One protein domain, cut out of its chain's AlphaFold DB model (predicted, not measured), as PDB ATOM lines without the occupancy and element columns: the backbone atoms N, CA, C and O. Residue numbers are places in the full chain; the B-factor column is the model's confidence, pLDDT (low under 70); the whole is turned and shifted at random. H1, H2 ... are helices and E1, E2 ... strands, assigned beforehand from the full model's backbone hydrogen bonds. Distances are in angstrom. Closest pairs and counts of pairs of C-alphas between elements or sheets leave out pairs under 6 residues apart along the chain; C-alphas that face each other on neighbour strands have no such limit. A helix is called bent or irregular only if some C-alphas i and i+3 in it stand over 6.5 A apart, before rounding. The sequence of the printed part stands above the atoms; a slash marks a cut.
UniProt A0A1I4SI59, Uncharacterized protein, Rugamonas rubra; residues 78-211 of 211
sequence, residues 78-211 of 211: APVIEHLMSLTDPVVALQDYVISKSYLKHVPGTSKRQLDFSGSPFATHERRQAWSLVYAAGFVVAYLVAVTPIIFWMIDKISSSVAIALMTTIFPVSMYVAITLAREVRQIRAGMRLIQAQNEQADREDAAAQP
ATOM      1  N   ALA A  78      43.489  66.138  92.227       85.12
ATOM      2  CA  ALA A  78      42.410  65.473  91.489       85.12
ATOM      3  C   ALA A  78      41.369  66.433  90.878       85.12
ATOM      4  O   ALA A  78      41.115  66.291  89.685       85.12
ATOM      5  N   PRO A  79      40.832  67.436  91.608       84.50
ATOM      6  CA  PRO A  79      39.821  68.341  91.051       84.50
ATOM      7  C   PRO A  79      40.320  69.130  89.836       84.50
ATOM      8  O   PRO A  79      39.575  69.376  88.897       84.50
ATOM      9  N   VAL A  80      41.608  69.488  89.828       83.81
ATOM     10  CA  VAL A  80      42.229  70.200  88.706       83.81
ATOM     11  C   VAL A  80      42.324  69.291  87.486       83.81
ATOM     12  O   VAL A  80      42.012  69.719  86.383       83.81
ATOM     13  N   ILE A  81      42.746  68.039  87.675       86.31
ATOM     14  CA  ILE A  81      42.861  67.061  86.584       86.31
ATOM     15  C   ILE A  81      41.478  66.757  86.006       86.31
ATOM     16  O   ILE A  81      41.318  66.723  84.792       86.31
ATOM     17  N   GLU A  82      40.475  66.592  86.865       86.25
ATOM     18  CA  GLU A  82      39.084  66.371  86.469       86.25
ATOM     19  C   GLU A  82      38.533  67.539  85.641       86.25
ATOM     20  O   GLU A  82      37.983  67.316  84.565       86.25
ATOM     21  N   HIS A  83      38.785  68.782  86.067       85.56
ATOM     22  CA  HIS A  83      38.439  69.975  85.288       85.56
ATOM     23  C   HIS A  83      39.188  70.059  83.954       85.56
ATOM     24  O   HIS A  83      38.617  70.429  82.940       85.56
ATOM     25  N   LEU A  84      40.472  69.706  83.911       86.19
ATOM     26  CA  LEU A  84      41.225  69.692  82.651       86.19
ATOM     27  C   LEU A  84      40.700  68.632  81.681       86.19
ATOM     28  O   LEU A  84      40.739  68.839  80.472       86.19
ATOM     29  N   MET A  85      40.198  67.513  82.204       86.69
ATOM     30  CA  MET A  85      39.629  66.443  81.392       86.69
ATOM     31  C   MET A  85      38.223  66.738  80.874       86.69
ATOM     32  O   MET A  85      37.800  66.098  79.914       86.69
ATOM     33  N   SER A  86      37.507  67.692  81.475       85.50
ATOM     34  CA  SER A  86      36.219  68.161  80.954       85.50
ATOM     35  C   SER A  86      36.367  69.165  79.806       85.50
ATOM     36  O   SER A  86      35.366  69.525  79.186       85.50
ATOM     37  N   LEU A  87      37.597  69.609  79.507       85.25
ATOM     38  CA  LEU A  87      37.869  70.515  78.395       85.25
ATOM     39  C   LEU A  87      37.782  69.809  77.038       85.25
ATOM     40  O   LEU A  87      37.986  68.602  76.929       85.25
ATOM     41  N   THR A  88      37.523  70.591  75.983       80.88
ATOM     42  CA  THR A  88      37.340  70.092  74.601       80.88
ATOM     43  C   THR A  88      38.478  69.175  74.125       80.88
ATOM     44  O   THR A  88      38.216  68.177  73.456       80.88
ATOM     45  N   ASP A  89      39.730  69.495  74.471       85.81
ATOM     46  CA  ASP A  89      40.892  68.634  74.225       85.81
ATOM     47  C   ASP A  89      41.625  68.356  75.548       85.81
ATOM     48  O   ASP A  89      42.476  69.149  75.972       85.81
ATOM     49  N   PRO A  90      41.299  67.244  76.227       84.94
ATOM     50  CA  PRO A  90      41.817  66.960  77.558       84.94
ATOM     51  C   PRO A  90      43.313  66.627  77.540       84.94
ATOM     52  O   PRO A  90      44.019  66.915  78.503       84.94
ATOM     53  N   VAL A  91      43.828  66.061  76.443       84.38
ATOM     54  CA  VAL A  91      45.248  65.701  76.326       84.38
ATOM     55  C   VAL A  91      46.091  66.963  76.195       84.38
ATOM     56  O   VAL A  91      47.073  67.130  76.923       84.38
ATOM     57  N   VAL A  92      45.694  67.873  75.300       83.94
ATOM     58  CA  VAL A  92      46.392  69.149  75.113       83.94
ATOM     59  C   VAL A  92      46.257  70.021  76.356       83.94
ATOM     60  O   VAL A  92      47.253  70.587  76.802       83.94
ATOM     61  N   ALA A  93      45.072  70.079  76.971       86.19
ATOM     62  CA  ALA A  93      44.846  70.852  78.187       86.19
ATOM     63  C   ALA A  93      45.739  70.399  79.352       86.19
ATOM     64  O   ALA A  93      46.337  71.227  80.042       86.19
ATOM     65  N   LEU A  94      45.875  69.088  79.552       85.00
ATOM     66  CA  LEU A  94      46.707  68.519  80.610       85.00
ATOM     67  C   LEU A  94      48.195  68.819  80.383       85.00
ATOM     68  O   LEU A  94      48.895  69.227  81.313       85.00
ATOM     69  N   GLN A  95      48.671  68.689  79.141       84.00
ATOM     70  CA  GLN A  95      50.045  69.042  78.771       84.00
ATOM     71  C   GLN A  95      50.317  70.538  78.951       84.00
ATOM     72  O   GLN A  95      51.325  70.918  79.551       84.00
ATOM     73  N   ASP A  96      49.415  71.390  78.465       85.94
ATOM     74  CA  ASP A  96      49.551  72.839  78.567       85.94
ATOM     75  C   ASP A  96      49.525  73.299  80.025       85.94
ATOM     76  O   ASP A  96      50.314  74.167  80.409       85.94
ATOM     77  N   TYR A  97      48.709  72.667  80.869       86.25
ATOM     78  CA  TYR A  97      48.698  72.928  82.301       86.25
ATOM     79  C   TYR A  97      50.013  72.531  82.983       86.25
ATOM     80  O   TYR A  97      50.577  73.325  83.734       86.25
ATOM     81  N   VAL A  98      50.565  71.347  82.690       83.62
ATOM     82  CA  VAL A  98      51.865  70.918  83.247       83.62
ATOM     83  C   VAL A  98      52.980  71.898  82.876       83.62
ATOM     84  O   VAL A  98      53.829  72.206  83.716       83.62
ATOM     85  N   ILE A  99      52.962  72.408  81.641       83.25
ATOM     86  CA  ILE A  99      53.936  73.385  81.149       83.25
ATOM     87  C   ILE A  99      53.750  74.744  81.844       83.25
ATOM     88  O   ILE A  99      54.737  75.367  82.218       83.25
ATOM     89  N   SER A 100      52.514  75.203  82.036       85.75
ATOM     90  CA  SER A 100      52.201  76.559  82.518       85.75
ATOM     91  C   SER A 100      51.918  76.672  84.021       85.75
ATOM     92  O   SER A 100      51.646  77.767  84.508       85.75
ATOM     93  N   LYS A 101      52.022  75.576  84.785       82.88
ATOM     94  CA  LYS A 101      51.647  75.506  86.213       82.88
ATOM     95  C   LYS A 101      52.274  76.576  87.116       82.88
ATOM     96  O   LYS A 101      51.665  76.952  88.108       82.88
ATOM     97  N   SER A 102      53.481  77.049  86.803       81.75
ATOM     98  CA  SER A 102      54.183  78.119  87.535       81.75
ATOM     99  C   SER A 102      53.463  79.465  87.450       81.75
ATOM    100  O   SER A 102      53.596  80.288  88.352       81.75
ATOM    101  N   TYR A 103      52.707  79.670  86.373       81.12
ATOM    102  CA  TYR A 103      51.992  80.897  86.049       81.12
ATOM    103  C   TYR A 103      50.485  80.787  86.248       81.12
ATOM    104  O   TYR A 103      49.784  81.769  86.015       81.12
ATOM    105  N   LEU A 104      49.970  79.622  86.645       83.69
ATOM    106  CA  LEU A 104      48.542  79.391  86.824       83.69
ATOM    107  C   LEU A 104      48.197  79.189  88.297       83.69
ATOM    108  O   LEU A 104      48.877  78.486  89.041       83.69
ATOM    109  N   LYS A 105      47.082  79.783  88.707       82.31
ATOM    110  CA  LYS A 105      46.408  79.528  89.975       82.31
ATOM    111  C   LYS A 105      45.092  78.823  89.696       82.31
ATOM    112  O   LYS A 105      44.334  79.210  88.810       82.31
ATOM    113  N   HIS A 106      44.824  77.796  90.490       78.88
ATOM    114  CA  HIS A 106      43.494  77.221  90.561       78.88
ATOM    115  C   HIS A 106      42.643  78.104  91.473       78.88
ATOM    116  O   HIS A 106      43.021  78.341  92.621       78.88
ATOM    117  N   VAL A 107      41.532  78.613  90.950       76.44
ATOM    118  CA  VAL A 107      40.571  79.402  91.724       76.44
ATOM    119  C   VAL A 107      39.401  78.471  92.037       76.44
ATOM    120  O   VAL A 107      38.619  78.174  91.132       76.44
ATOM    121  N   PRO A 108      39.301  77.942  93.272       61.59
ATOM    122  CA  PRO A 108      38.223  77.031  93.624       61.59
ATOM    123  C   PRO A 108      36.889  77.782  93.587       61.59
ATOM    124  O   PRO A 108      36.680  78.742  94.327       61.59
ATOM    125  N   GLY A 109      35.990  77.342  92.711       60.41
ATOM    126  CA  GLY A 109      34.645  77.883  92.558       60.41
ATOM    127  C   GLY A 109      33.778  76.971  91.689       60.41
ATOM    128  O   GLY A 109      34.287  76.206  90.875       60.41
ATOM    129  N   THR A 110      32.458  77.066  91.841       52.03
ATOM    130  CA  THR A 110      31.427  76.314  91.090       52.03
ATOM    131  C   THR A 110      31.267  76.755  89.627       52.03
ATOM    132  O   THR A 110      30.297  76.396  88.968       52.03
ATOM    133  N   SER A 111      32.197  77.556  89.107       53.91
ATOM    134  CA  SER A 111      32.082  78.248  87.824       53.91
ATOM    135  C   SER A 111      32.954  77.603  86.748       53.91
ATOM    136  O   SER A 111      34.048  77.115  87.027       53.91
ATOM    137  N   LYS A 112      32.471  77.693  85.504       62.62
ATOM    138  CA  LYS A 112      33.072  77.252  84.231       62.62
ATOM    139  C   LYS A 112      34.544  77.678  84.037       62.62
ATOM    140  O   LYS A 112      35.249  77.120  83.201       62.62
ATOM    141  N   ARG A 113      35.033  78.641  84.829       70.00
ATOM    142  CA  ARG A 113      36.415  79.146  84.843       70.00
ATOM    143  C   ARG A 113      37.107  78.826  86.170       70.00
ATOM    144  O   ARG A 113      36.958  79.561  87.142       70.00
ATOM    145  N   GLN A 114      37.893  77.749  86.193       76.81
ATOM    146  CA  GLN A 114      38.615  77.301  87.397       76.81
ATOM    147  C   GLN A 114      40.132  77.553  87.356       76.81
ATOM    148  O   GLN A 114      40.839  77.222  88.313       76.81
ATOM    149  N   LEU A 115      40.663  78.102  86.257       80.06
ATOM    150  CA  LEU A 115      42.084  78.432  86.115       80.06
ATOM    151  C   LEU A 115      42.245  79.907  85.757       80.06
ATOM    152  O   LEU A 115      41.556  80.415  84.878       80.06
ATOM    153  N   ASP A 116      43.182  80.574  86.422       80.25
ATOM    154  CA  ASP A 116      43.543  81.960  86.130       80.25
ATOM    155  C   ASP A 116      45.059  82.167  86.239       80.25
ATOM    156  O   ASP A 116      45.767  81.370  86.862       80.25
ATOM    157  N   PHE A 117      45.585  83.231  85.634       78.25
ATOM    158  CA  PHE A 117      47.003  83.561  85.728       78.25
ATOM    159  C   PHE A 117      47.372  84.079  87.119       78.25
ATOM    160  O   PHE A 117      46.752  84.972  87.697       78.25
ATOM    161  N   SER A 118      48.463  83.550  87.657       69.69
ATOM    162  CA  SER A 118      49.026  83.972  88.922       69.69
ATOM    163  C   SER A 118      49.811  85.276  88.763       69.69
ATOM    164  O   SER A 118      50.965  85.270  88.342       69.69
ATOM    165  N   GLY A 119      49.211  86.399  89.160       66.00
ATOM    166  CA  GLY A 119      49.925  87.664  89.372       66.00
ATOM    167  C   GLY A 119      49.476  88.827  88.484       66.00
ATOM    168  O   GLY A 119      49.030  88.651  87.353       66.00
ATOM    169  N   SER A 120      49.645  90.049  89.003       54.56
ATOM    170  CA  SER A 120      49.207  91.289  88.344       54.56
ATOM    171  C   SER A 120      49.874  91.632  86.996       54.56
ATOM    172  O   SER A 120      49.190  92.268  86.184       54.56
ATOM    173  N   PRO A 121      51.129  91.233  86.665       64.12
ATOM    174  CA  PRO A 121      51.685  91.560  85.349       64.12
ATOM    175  C   PRO A 121      51.036  90.757  84.211       64.12
ATOM    176  O   PRO A 121      51.068  91.211  83.069       64.12
ATOM    177  N   PHE A 122      50.388  89.625  84.512       66.38
ATOM    178  CA  PHE A 122      49.769  88.721  83.530       66.38
ATOM    179  C   PHE A 122      48.234  88.718  83.572       66.38
ATOM    180  O   PHE A 122      47.603  87.874  82.933       66.38
ATOM    181  N   ALA A 123      47.624  89.661  84.295       66.25
ATOM    182  CA  ALA A 123      46.173  89.724  84.471       66.25
ATOM    183  C   ALA A 123      45.424  89.943  83.142       66.25
ATOM    184  O   ALA A 123      44.420  89.289  82.863       66.25
ATOM    185  N   THR A 124      45.939  90.821  82.278       77.38
ATOM    186  CA  THR A 124      45.289  91.187  81.009       77.38
ATOM    187  C   THR A 124      45.839  90.372  79.840       77.38
ATOM    188  O   THR A 124      47.049  90.166  79.741       77.38
ATOM    189  N   HIS A 125      44.971  89.974  78.904       76.25
ATOM    190  CA  HIS A 125      45.361  89.263  77.680       76.25
ATOM    191  C   HIS A 125      46.441  90.010  76.875       76.25
ATOM    192  O   HIS A 125      47.456  89.420  76.508       76.25
ATOM    193  N   GLU A 126      46.281  91.322  76.691       79.25
ATOM    194  CA  GLU A 126      47.251  92.172  75.985       79.25
ATOM    195  C   GLU A 126      48.617  92.199  76.677       79.25
ATOM    196  O   GLU A 126      49.656  92.085  76.030       79.25
ATOM    197  N   ARG A 127      48.631  92.268  78.015       80.38
ATOM    198  CA  ARG A 127      49.876  92.220  78.791       80.38
ATOM    199  C   ARG A 127      50.573  90.871  78.654       80.38
ATOM    200  O   ARG A 127      51.792  90.841  78.520       80.38
ATOM    201  N   ARG A 128      49.829  89.760  78.632       81.06
ATOM    202  CA  ARG A 128      50.402  88.420  78.403       81.06
ATOM    203  C   ARG A 128      51.056  88.311  77.028       81.06
ATOM    204  O   ARG A 128      52.164  87.784  76.924       81.06
ATOM    205  N   GLN A 129      50.414  88.850  75.992       82.81
ATOM    206  CA  GLN A 129      50.998  88.906  74.653       82.81
ATOM    207  C   GLN A 129      52.242  89.800  74.608       82.81
ATOM    208  O   GLN A 129      53.266  89.375  74.074       82.81
ATOM    209  N   ALA A 130      52.193  90.983  75.227       86.00
ATOM    210  CA  ALA A 130      53.330  91.897  75.296       86.00
ATOM    211  C   ALA A 130      54.536  91.254  75.999       86.00
ATOM    212  O   ALA A 130      55.638  91.264  75.459       86.00
ATOM    213  N   TRP A 131      54.335  90.609  77.152       84.19
ATOM    214  CA  TRP A 131      55.409  89.894  77.846       84.19
ATOM    215  C   TRP A 131      55.925  88.698  77.046       84.19
ATOM    216  O   TRP A 131      57.135  88.511  76.950       84.19
ATOM    217  N   SER A 132      55.045  87.924  76.399       85.62
ATOM    218  CA  SER A 132      55.482  86.858  75.489       85.62
ATOM    219  C   SER A 132      56.332  87.404  74.337       85.62
ATOM    220  O   SER A 132      57.246  86.705  73.900       85.62
ATOM    221  N   LEU A 133      56.038  88.606  73.839       88.06
ATOM    222  CA  LEU A 133      56.819  89.262  72.795       88.06
ATOM    223  C   LEU A 133      58.173  89.739  73.331       88.06
ATOM    224  O   LEU A 133      59.184  89.512  72.678       88.06
ATOM    225  N   VAL A 134      58.213  90.327  74.530       88.94
ATOM    226  CA  VAL A 134      59.460  90.749  75.192       88.94
ATOM    227  C   VAL A 134      60.390  89.557  75.416       88.94
ATOM    228  O   VAL A 134      61.560  89.619  75.048       88.94
ATOM    229  N   TYR A 135      59.879  88.441  75.947       87.94
ATOM    230  CA  TYR A 135      60.681  87.228  76.126       87.94
ATOM    231  C   TYR A 135      61.132  86.625  74.788       87.94
ATOM    232  O   TYR A 135      62.271  86.175  74.673       87.94
ATOM    233  N   ALA A 136      60.285  86.663  73.754       86.44
ATOM    234  CA  ALA A 136      60.659  86.215  72.412       86.44
ATOM    235  C   ALA A 136      61.738  87.112  71.776       86.44
ATOM    236  O   ALA A 136      62.681  86.605  71.174       86.44
ATOM    237  N   ALA A 137      61.646  88.432  71.948       89.56
ATOM    238  CA  ALA A 137      62.664  89.372  71.496       89.56
ATOM    239  C   ALA A 137      63.986  89.150  72.245       89.56
ATOM    240  O   ALA A 137      65.041  89.066  71.618       89.56
ATOM    241  N   GLY A 138      63.928  88.958  73.567       87.62
ATOM    242  CA  GLY A 138      65.090  88.601  74.378       87.62
ATOM    243  C   GLY A 138      65.756  87.305  73.912       87.62
ATOM    244  O   GLY A 138      66.981  87.246  73.832       87.62
ATOM    245  N   PHE A 139      64.967  86.289  73.542       87.50
ATOM    246  CA  PHE A 139      65.478  85.048  72.957       87.50
ATOM    247  C   PHE A 139      66.257  85.309  71.663       87.50
ATOM    248  O   PHE A 139      67.378  84.823  71.525       87.50
ATOM    249  N   VAL A 140      65.700  86.101  70.741       88.06
ATOM    250  CA  VAL A 140      66.371  86.449  69.478       88.06
ATOM    251  C   VAL A 140      67.680  87.187  69.748       88.06
ATOM    252  O   VAL A 140      68.703  86.835  69.170       88.06
ATOM    253  N   VAL A 141      67.683  88.162  70.661       90.81
ATOM    254  CA  VAL A 141      68.898  88.907  71.026       90.81
ATOM    255  C   VAL A 141      69.954  87.981  71.632       90.81
ATOM    256  O   VAL A 141      71.102  88.001  71.192       90.81
ATOM    257  N   ALA A 142      69.581  87.132  72.592       85.12
ATOM    258  CA  ALA A 142      70.501  86.180  73.213       85.12
ATOM    259  C   ALA A 142      71.078  85.191  72.188       85.12
ATOM    260  O   ALA A 142      72.277  84.913  72.200       85.12
ATOM    261  N   TYR A 143      70.246  84.710  71.264       86.50
ATOM    262  CA  TYR A 143      70.675  83.832  70.182       86.50
ATOM    263  C   TYR A 143      71.641  84.531  69.217       86.50
ATOM    264  O   TYR A 143      72.679  83.971  68.877       86.50
ATOM    265  N   LEU A 144      71.352  85.774  68.818       87.00
ATOM    266  CA  LEU A 144      72.258  86.556  67.976       87.00
ATOM    267  C   LEU A 144      73.612  86.750  68.660       87.00
ATOM    268  O   LEU A 144      74.638  86.492  68.042       87.00
ATOM    269  N   VAL A 145      73.625  87.102  69.949       87.88
ATOM    270  CA  VAL A 145      74.861  87.217  70.743       87.88
ATOM    271  C   VAL A 145      75.643  85.900  70.769       87.88
ATOM    272  O   VAL A 145      76.866  85.926  70.630       87.88
ATOM    273  N   ALA A 146      74.959  84.758  70.886       85.69
ATOM    274  CA  ALA A 146      75.590  83.438  70.861       85.69
ATOM    275  C   ALA A 146      76.286  83.139  69.523       85.69
ATOM    276  O   ALA A 146      77.350  82.522  69.497       85.69
ATOM    277  N   VAL A 147      75.686  83.575  68.413       86.06
ATOM    278  CA  VAL A 147      76.151  83.279  67.050       86.06
ATOM    279  C   VAL A 147      77.152  84.324  66.533       86.06
ATOM    280  O   VAL A 147      77.945  84.018  65.642       86.06
ATOM    281  N   THR A 148      77.202  85.524  67.123       89.25
ATOM    282  CA  THR A 148      78.122  86.612  66.733       89.25
ATOM    283  C   THR A 148      79.580  86.164  66.555       89.25
ATOM    284  O   THR A 148      80.146  86.470  65.504       89.25
ATOM    285  N   PRO A 149      80.210  85.410  67.483       87.56
ATOM    286  CA  PRO A 149      81.602  84.986  67.314       87.56
ATOM    287  C   PRO A 149      81.824  84.121  66.067       87.56
ATOM    288  O   PRO A 149      82.865  84.227  65.425       87.56
ATOM    289  N   ILE A 150      80.833  83.305  65.692       86.06
ATOM    290  CA  ILE A 150      80.889  82.428  64.515       86.06
ATOM    291  C   ILE A 150      80.824  83.261  63.238       86.06
ATOM    292  O   ILE A 150      81.628  83.060  62.331       86.06
ATOM    293  N   ILE A 151      79.891  84.216  63.183       84.69
ATOM    294  CA  ILE A 151      79.738  85.104  62.024       84.69
ATOM    295  C   ILE A 151      81.022  85.903  61.824       84.69
ATOM    296  O   ILE A 151      81.550  85.919  60.720       84.69
ATOM    297  N   PHE A 152      81.553  86.510  62.890       85.38
ATOM    298  CA  PHE A 152      82.761  87.337  62.829       85.38
ATOM    299  C   PHE A 152      84.012  86.540  62.449       85.38
ATOM    300  O   PHE A 152      84.885  87.076  61.767       85.38
ATOM    301  N   TRP A 153      84.089  85.273  62.860       85.69
ATOM    302  CA  TRP A 153      85.133  84.355  62.412       85.69
ATOM    303  C   TRP A 153      84.994  84.022  60.921       85.69
ATOM    304  O   TRP A 153      85.981  84.062  60.201       85.69
ATOM    305  N   MET A 154      83.772  83.785  60.431       77.31
ATOM    306  CA  MET A 154      83.502  83.447  59.026       77.31
ATOM    307  C   MET A 154      83.828  84.585  58.044       77.31
ATOM    308  O   MET A 154      84.138  84.321  56.887       77.31
ATOM    309  N   ILE A 155      83.755  85.843  58.490       90.50
ATOM    310  CA  ILE A 155      84.123  87.026  57.690       90.50
ATOM    311  C   ILE A 155      85.572  87.493  57.927       90.50
ATOM    312  O   ILE A 155      85.892  88.647  57.627       90.50
ATOM    313  N   ASP A 156      86.422  86.639  58.512       86.81
ATOM    314  CA  ASP A 156      87.841  86.891  58.814       86.81
ATOM    315  C   ASP A 156      88.104  88.197  59.597       86.81
ATOM    316  O   ASP A 156      89.167  88.814  59.499       86.81
ATOM    317  N   LYS A 157      87.134  88.658  60.404       87.69
ATOM    318  CA  LYS A 157      87.270  89.892  61.208       87.69
ATOM    319  C   LYS A 157      87.973  89.674  62.541       87.69
ATOM    320  O   LYS A 157      88.411  90.644  63.156       87.69
ATOM    321  N   ILE A 158      88.058  88.430  63.000       88.88
ATOM    322  CA  ILE A 158      88.694  88.056  64.263       88.88
ATOM    323  C   ILE A 158      89.659  86.896  64.039       88.88
ATOM    324  O   ILE A 158      89.422  86.029  63.201       88.88
ATOM    325  N   SER A 159      90.746  86.858  64.808       91.31
ATOM    326  CA  SER A 159      91.683  85.736  64.765       91.31
ATOM    327  C   SER A 159      91.058  84.468  65.354       91.31
ATOM    328  O   SER A 159      90.214  84.527  66.253       91.31
ATOM    329  N   SER A 160      91.514  83.297  64.897       87.94
ATOM    330  CA  SER A 160      90.999  82.002  65.364       87.94
ATOM    331  C   SER A 160      91.129  81.811  66.879       87.94
ATOM    332  O   SER A 160      90.268  81.191  67.494       87.94
ATOM    333  N   SER A 161      92.169  82.367  67.512       88.38
ATOM    334  CA  SER A 161      92.343  82.296  68.969       88.38
ATOM    335  C   SER A 161      91.270  83.084  69.723       88.38
ATOM    336  O   SER A 161      90.725  82.587  70.709       88.38
ATOM    337  N   VAL A 162      90.926  84.281  69.238       88.12
ATOM    338  CA  VAL A 162      89.868  85.123  69.813       88.12
ATOM    339  C   VAL A 162      88.495  84.501  69.568       88.12
ATOM    340  O   VAL A 162      87.686  84.442  70.490       88.12
ATOM    341  N   ALA A 163      88.246  83.963  68.370       86.88
ATOM    342  CA  ALA A 163      87.002  83.263  68.054       86.88
ATOM    343  C   ALA A 163      86.752  82.087  69.009       86.88
ATOM    344  O   ALA A 163      85.681  81.994  69.606       86.88
ATOM    345  N   ILE A 164      87.763  81.239  69.225       86.06
ATOM    346  CA  ILE A 164      87.671  80.098  70.144       86.06
ATOM    347  C   ILE A 164      87.403  80.570  71.579       86.06
ATOM    348  O   ILE A 164      86.534  80.010  72.241       86.06
ATOM    349  N   ALA A 165      88.094  81.612  72.054       88.25
ATOM    350  CA  ALA A 165      87.888  82.150  73.401       88.25
ATOM    351  C   ALA A 165      86.465  82.704  73.611       88.25
ATOM    352  O   ALA A 165      85.863  82.504  74.666       88.25
ATOM    353  N   LEU A 166      85.895  83.373  72.605       86.31
ATOM    354  CA  LEU A 166      84.525  83.890  72.666       86.31
ATOM    355  C   LEU A 166      83.489  82.765  72.554       86.31
ATOM    356  O   LEU A 166      82.490  82.779  73.269       86.31
ATOM    357  N   MET A 167      83.731  81.759  71.711       86.38
ATOM    358  CA  MET A 167      82.846  80.597  71.594       86.38
ATOM    359  C   MET A 167      82.831  79.749  72.868       86.38
ATOM    360  O   MET A 167      81.792  79.211  73.215       86.38
ATOM    361  N   THR A 168      83.933  79.638  73.610       84.38
ATOM    362  CA  THR A 168      83.933  78.870  74.867       84.38
ATOM    363  C   THR A 168      83.285  79.618  76.032       84.38
ATOM    364  O   THR A 168      82.721  78.980  76.916       84.38
ATOM    365  N   THR A 169      83.322  80.953  76.037       84.81
ATOM    366  CA  THR A 169      82.828  81.772  77.159       84.81
ATOM    367  C   THR A 169      81.415  82.311  76.941       84.81
ATOM    368  O   THR A 169      80.560  82.176  77.817       84.81
ATOM    369  N   ILE A 170      81.136  82.896  75.774       85.62
ATOM    370  CA  ILE A 170      79.868  83.582  75.490       85.62
ATOM    371  C   ILE A 170      78.793  82.586  75.071       85.62
ATOM    372  O   ILE A 170      77.649  82.708  75.515       85.62
ATOM    373  N   PHE A 171      79.135  81.592  74.248       85.62
ATOM    374  CA  PHE A 171      78.147  80.663  73.692       85.62
ATOM    375  C   PHE A 171      77.371  79.889  74.772       85.62
ATOM    376  O   PHE A 171      76.144  79.907  74.710       85.62
ATOM    377  N   PRO A 172      77.995  79.267  75.797       85.94
ATOM    378  CA  PRO A 172      77.235  78.493  76.781       85.94
ATOM    379  C   PRO A 172      76.285  79.368  77.604       85.94
ATOM    380  O   PRO A 172      75.147  78.976  77.856       85.94
ATOM    381  N   VAL A 173      76.731  80.569  77.983       87.06
ATOM    382  CA  VAL A 173      75.941  81.510  78.790       87.06
ATOM    383  C   VAL A 173      74.764  82.057  77.987       87.06
ATOM    384  O   VAL A 173      73.622  81.998  78.436       87.06
ATOM    385  N   SER A 174      75.021  82.551  76.777       83.94
ATOM    386  CA  SER A 174      73.983  83.109  75.901       83.94
ATOM    387  C   SER A 174      72.985  82.048  75.435       83.94
ATOM    388  O   SER A 174      71.781  82.304  75.444       83.94
ATOM    389  N   MET A 175      73.446  80.833  75.122       85.38
ATOM    390  CA  MET A 175      72.574  79.709  74.783       85.38
ATOM    391  C   MET A 175      71.716  79.281  75.978       85.38
ATOM    392  O   MET A 175      70.521  79.036  75.819       85.38
ATOM    393  N   TYR A 176      72.285  79.230  77.187       84.88
ATOM    394  CA  TYR A 176      71.514  78.946  78.396       84.88
ATOM    395  C   TYR A 176      70.400  79.983  78.606       84.88
ATOM    396  O   TYR A 176      69.245  79.603  78.796       84.88
ATOM    397  N   VAL A 177      70.719  81.278  78.483       86.81
ATOM    398  CA  VAL A 177      69.735  82.372  78.566       86.81
ATOM    399  C   VAL A 177      68.678  82.268  77.461       86.81
ATOM    400  O   VAL A 177      67.491  82.450  77.717       86.81
ATOM    401  N   ALA A 178      69.062  81.922  76.232       84.00
ATOM    402  CA  ALA A 178      68.107  81.721  75.148       84.00
ATOM    403  C   ALA A 178      67.126  80.576  75.474       84.00
ATOM    404  O   ALA A 178      65.912  80.729  75.340       84.00
ATOM    405  N   ILE A 179      67.624  79.443  75.973       85.00
ATOM    406  CA  ILE A 179      66.780  78.298  76.343       85.00
ATOM    407  C   ILE A 179      65.815  78.660  77.479       85.00
ATOM    408  O   ILE A 179      64.651  78.257  77.425       85.00
ATOM    409  N   THR A 180      66.252  79.411  78.497       85.44
ATOM    410  CA  THR A 180      65.357  79.831  79.588       85.44
ATOM    411  C   THR A 180      64.267  80.769  79.079       85.44
ATOM    412  O   THR A 180      63.094  80.511  79.329       85.44
ATOM    413  N   LEU A 181      64.607  81.770  78.261       85.50
ATOM    414  CA  LEU A 181      63.627  82.689  77.669       85.50
ATOM    415  C   LEU A 181      62.620  81.969  76.760       85.50
ATOM    416  O   LEU A 181      61.418  82.229  76.828       85.50
ATOM    417  N   ALA A 182      63.080  81.015  75.947       84.56
ATOM    418  CA  ALA A 182      62.203  80.204  75.105       84.56
ATOM    419  C   ALA A 182      61.235  79.342  75.935       84.56
ATOM    420  O   ALA A 182      60.070  79.174  75.559       84.56
ATOM    421  N   ARG A 183      61.696  78.816  77.080       85.38
ATOM    422  CA  ARG A 183      60.829  78.109  78.030       85.38
ATOM    423  C   ARG A 183      59.752  79.042  78.570       85.38
ATOM    424  O   ARG A 183      58.590  78.665  78.486       85.38
ATOM    425  N   GLU A 184      60.095  80.250  79.014       86.94
ATOM    426  CA  GLU A 184      59.110  81.211  79.536       86.94
ATOM    427  C   GLU A 184      58.021  81.552  78.509       86.94
ATOM    428  O   GLU A 184      56.828  81.490  78.812       86.94
ATOM    429  N   VAL A 185      58.404  81.804  77.251       87.88
ATOM    430  CA  VAL A 185      57.438  82.030  76.159       87.88
ATOM    431  C   VAL A 185      56.488  80.844  76.010       87.88
ATOM    432  O   VAL A 185      55.276  81.025  75.869       87.88
ATOM    433  N   ARG A 186      57.026  79.620  76.040       87.88
ATOM    434  CA  ARG A 186      56.222  78.402  75.927       87.88
ATOM    435  C   ARG A 186      55.258  78.256  77.106       87.88
ATOM    436  O   ARG A 186      54.108  77.892  76.871       87.88
ATOM    437  N   GLN A 187      55.690  78.567  78.328       87.00
ATOM    438  CA  GLN A 187      54.843  78.511  79.525       87.00
ATOM    439  C   GLN A 187      53.682  79.504  79.452       87.00
ATOM    440  O   GLN A 187      52.532  79.115  79.653       87.00
ATOM    441  N   ILE A 188      53.954  80.754  79.070       86.81
ATOM    442  CA  ILE A 188      52.915  81.784  78.941       86.81
ATOM    443  C   ILE A 188      51.916  81.408  77.839       86.81
ATOM    444  O   ILE A 188      50.706  81.477  78.051       86.81
ATOM    445  N   ARG A 189      52.395  80.965  76.668       86.44
ATOM    446  CA  ARG A 189      51.519  80.578  75.547       86.44
ATOM    447  C   ARG A 189      50.651  79.365  75.860       86.44
ATOM    448  O   ARG A 189      49.475  79.384  75.514       86.44
ATOM    449  N   ALA A 190      51.203  78.355  76.528       86.31
ATOM    450  CA  ALA A 190      50.436  77.198  76.981       86.31
ATOM    451  C   ALA A 190      49.308  77.619  77.941       86.31
ATOM    452  O   ALA A 190      48.156  77.245  77.738       86.31
ATOM    453  N   GLY A 191      49.601  78.490  78.912       86.56
ATOM    454  CA  GLY A 191      48.576  79.017  79.819       86.56
ATOM    455  C   GLY A 191      47.504  79.845  79.097       86.56
ATOM    456  O   GLY A 191      46.323  79.741  79.418       86.56
ATOM    457  N   MET A 192      47.883  80.630  78.079       87.00
ATOM    458  CA  MET A 192      46.922  81.397  77.274       87.00
ATOM    459  C   MET A 192      45.971  80.488  76.494       87.00
ATOM    460  O   MET A 192      44.768  80.741  76.511       87.00
ATOM    461  N   ARG A 193      46.483  79.423  75.859       87.25
ATOM    462  CA  ARG A 193      45.647  78.441  75.152       87.25
ATOM    463  C   ARG A 193      44.655  77.762  76.084       87.25
ATOM    464  O   ARG A 193      43.502  77.583  75.715       87.25
ATOM    465  N   LEU A 194      45.089  77.439  77.299       87.50
ATOM    466  CA  LEU A 194      44.238  76.792  78.286       87.50
ATOM    467  C   LEU A 194      43.068  77.684  78.721       87.50
ATOM    468  O   LEU A 194      41.927  77.232  78.758       87.50
ATOM    469  N   ILE A 195      43.334  78.963  79.001       86.25
ATOM    470  CA  ILE A 195      42.281  79.929  79.347       86.25
ATOM    471  C   ILE A 195      41.366  80.200  78.153       86.25
ATOM    472  O   ILE A 195      40.158  80.337  78.321       86.25
ATOM    473  N   GLN A 196      41.920  80.260  76.942       87.06
ATOM    474  CA  GLN A 196      41.118  80.411  75.735       87.06
ATOM    475  C   GLN A 196      40.168  79.221  75.549       87.06
ATOM    476  O   GLN A 196      38.978  79.440  75.362       87.06
ATOM    477  N   ALA A 197      40.655  77.986  75.700       86.44
ATOM    478  CA  ALA A 197      39.826  76.784  75.620       86.44
ATOM    479  C   ALA A 197      38.709  76.774  76.680       86.44
ATOM    480  O   ALA A 197      37.579  76.395  76.384       86.44
ATOM    481  N   GLN A 198      38.998  77.245  77.899       86.56
ATOM    482  CA  GLN A 198      37.988  77.413  78.950       86.56
ATOM    483  C   GLN A 198      36.917  78.441  78.583       86.56
ATOM    484  O   GLN A 198      35.733  78.200  78.808       86.56
ATOM    485  N   ASN A 199      37.319  79.583  78.024       85.81
ATOM    486  CA  ASN A 199      36.381  80.622  77.611       85.81
ATOM    487  C   ASN A 199      35.510  80.157  76.445       85.81
ATOM    488  O   ASN A 199      34.299  80.293  76.518       85.81
ATOM    489  N   GLU A 200      36.104  79.531  75.428       86.12
ATOM    490  CA  GLU A 200      35.365  78.989  74.283       86.12
ATOM    491  C   GLU A 200      34.332  77.942  74.711       86.12
ATOM    492  O   GLU A 200      33.227  77.900  74.173       86.12
ATOM    493  N   GLN A 201      34.666  77.100  75.691       85.06
ATOM    494  CA  GLN A 201      33.720  76.134  76.237       85.06
ATOM    495  C   GLN A 201      32.604  76.803  77.040       85.06
ATOM    496  O   GLN A 201      31.439  76.451  76.858       85.06
ATOM    497  N   ALA A 202      32.937  77.790  77.876       84.38
ATOM    498  CA  ALA A 202      31.938  78.545  78.623       84.38
ATOM    499  C   ALA A 202      30.942  79.250  77.686       84.38
ATOM    500  O   ALA A 202      29.734  79.130  77.887       84.38
ATOM    501  N   ASP A 203      31.447  79.886  76.626       85.75
ATOM    502  CA  ASP A 203      30.644  80.598  75.631       85.75
ATOM    503  C   ASP A 203      29.742  79.635  74.834       85.75
ATOM    504  O   ASP A 203      28.586  79.950  74.555       85.75
ATOM    505  N   ARG A 204      30.228  78.427  74.497       84.19
ATOM    506  CA  ARG A 204      29.417  77.382  73.837       84.19
ATOM    507  C   ARG A 204      28.277  76.891  74.718       84.19
ATOM    508  O   ARG A 204      27.172  76.686  74.225       84.19
ATOM    509  N   GLU A 205      28.543  76.680  76.001       83.25
ATOM    510  CA  GLU A 205      27.516  76.271  76.958       83.25
ATOM    511  C   GLU A 205      26.475  77.377  77.171       83.25
ATOM    512  O   GLU A 205      25.290  77.077  77.288       83.25
ATOM    513  N   ASP A 206      26.895  78.646  77.194       85.50
ATOM    514  CA  ASP A 206      25.982  79.791  77.294       85.50
ATOM    515  C   ASP A 206      25.129  79.945  76.023       85.50
ATOM    516  O   ASP A 206      23.928  80.194  76.119       85.50
ATOM    517  N   ALA A 207      25.713  79.726  74.841       84.56
ATOM    518  CA  ALA A 207      24.990  79.730  73.569       84.56
ATOM    519  C   ALA A 207      23.992  78.565  73.451       84.56
ATOM    520  O   ALA A 207      22.906  78.746  72.914       84.56
ATOM    521  N   ALA A 208      24.327  77.381  73.975       82.00
ATOM    522  CA  ALA A 208      23.425  76.228  74.007       82.00
ATOM    523  C   ALA A 208      22.291  76.369  75.042       82.00
ATOM    524  O   ALA A 208      21.281  75.675  74.943       82.00
ATOM    525  N   ALA A 209      22.461  77.240  76.040       79.06
ATOM    526  CA  ALA A 209      21.459  77.534  77.061       79.06
ATOM    527  C   ALA A 209      20.475  78.650  76.656       79.06
ATOM    528  O   ALA A 209      19.494  78.875  77.369       79.06
ATOM    529  N   GLN A 210      20.720  79.350  75.543       66.19
ATOM    530  CA  GLN A 210      19.782  80.319  74.974       66.19
ATOM    531  C   GLN A 210      18.826  79.587  74.007       66.19
ATOM    532  O   GLN A 210      19.308  78.989  73.046       66.19
ATOM    533  N   PRO A 211      17.509  79.565  74.292       60.81
ATOM    534  CA  PRO A 211      16.512  78.809  73.528       60.81
ATOM    535  C   PRO A 211      16.232  79.375  72.132       60.81
ATOM    536  O   PRO A 211      16.352  80.609  71.945       60.81
TER     537      PRO A 211
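This is residues 78 to 211 of the 211 residues of an uncharacterized protein of Rugamonas rubra (UniProt A0A1I4SI59). A long helical hairpin has a small head on one of its two legs: H4 runs nearly the whole length, H3 folds back along one part of it, and H1, H2 and the short strand hairpin E1-E2 gather at another part, where H2 packs on H4 and H1 packs on H2. The last residues, 206 to 211, stick out past the head. The printed part has 134 residues with four named helices and two named strands, in the order H1, H2, E1, E2, H3, H4; the sheet E1 - E2 is antiparallel, and the class is mostly helix. The whole is a rod, only just loose and close to extended, with a radius of gyration of the C-alphas of 21.1 A and spans of 75 by 28 by 26 A.

H1, residues 78 to 85, touches H2, residues 90 to 100, at a steep tilt of 60 degrees, opposite ways; their closest C-alphas, of Leu 84 and Pro 90, are 5.8 A apart. E1, residues 104 to 106, and E2, residues 115 to 117, form an antiparallel hairpin, with N 105 and O 116 at 2.8 A, within hydrogen-bond range. H3, residues 125 to 154, and H4, residues 160 to 208, form a helical hairpin and touch at a shallow tilt of 23 degrees, opposite ways; their closest C-alphas, of Ala 146 and Phe 171, are 4.7 A apart. H3 has a kink of 40 degrees near residue 147 and is irregular, with C-alphas 146 and 149 at 7.1 A; H4 has a kink of 37 degrees near residue 171. H2 touches H4, with residues 186 to 194 of H4 alone, at a steep tilt of 46 degrees, opposite ways; the closest C-alphas are those of Ser 100 and Gln 187, 4.4 A. The closest C-alphas of E2 and H4, of Leu 115 and Ile 195, are 6.9 A apart. H1 is apart from H3 and H4, and H2 from H3. Every O i to N i+4 pair is within hydrogen-bond range in H1 and H2, 24 of 26 in H3 and 42 of 45 in H4.

H1 begins at C-alpha 78, (42.410, 65.473, 91.489), and spans 10.5 A. H2 spans 15.0 A, E1 6.6 A and E2 7.1 A. H3 runs 42.9 A from C-alpha 125, (45.361, 89.263, 77.680). H4 runs 68.4 A and ends at C-alpha 208, (23.425, 76.228, 74.007).

The two C-alphas farthest apart, of Ser 161 and Pro 211, are 76.0 A apart. The printed part has no cut and no long link. Residues 108 to 112, 118 to 123 and 210 to 211 have pLDDT under 70.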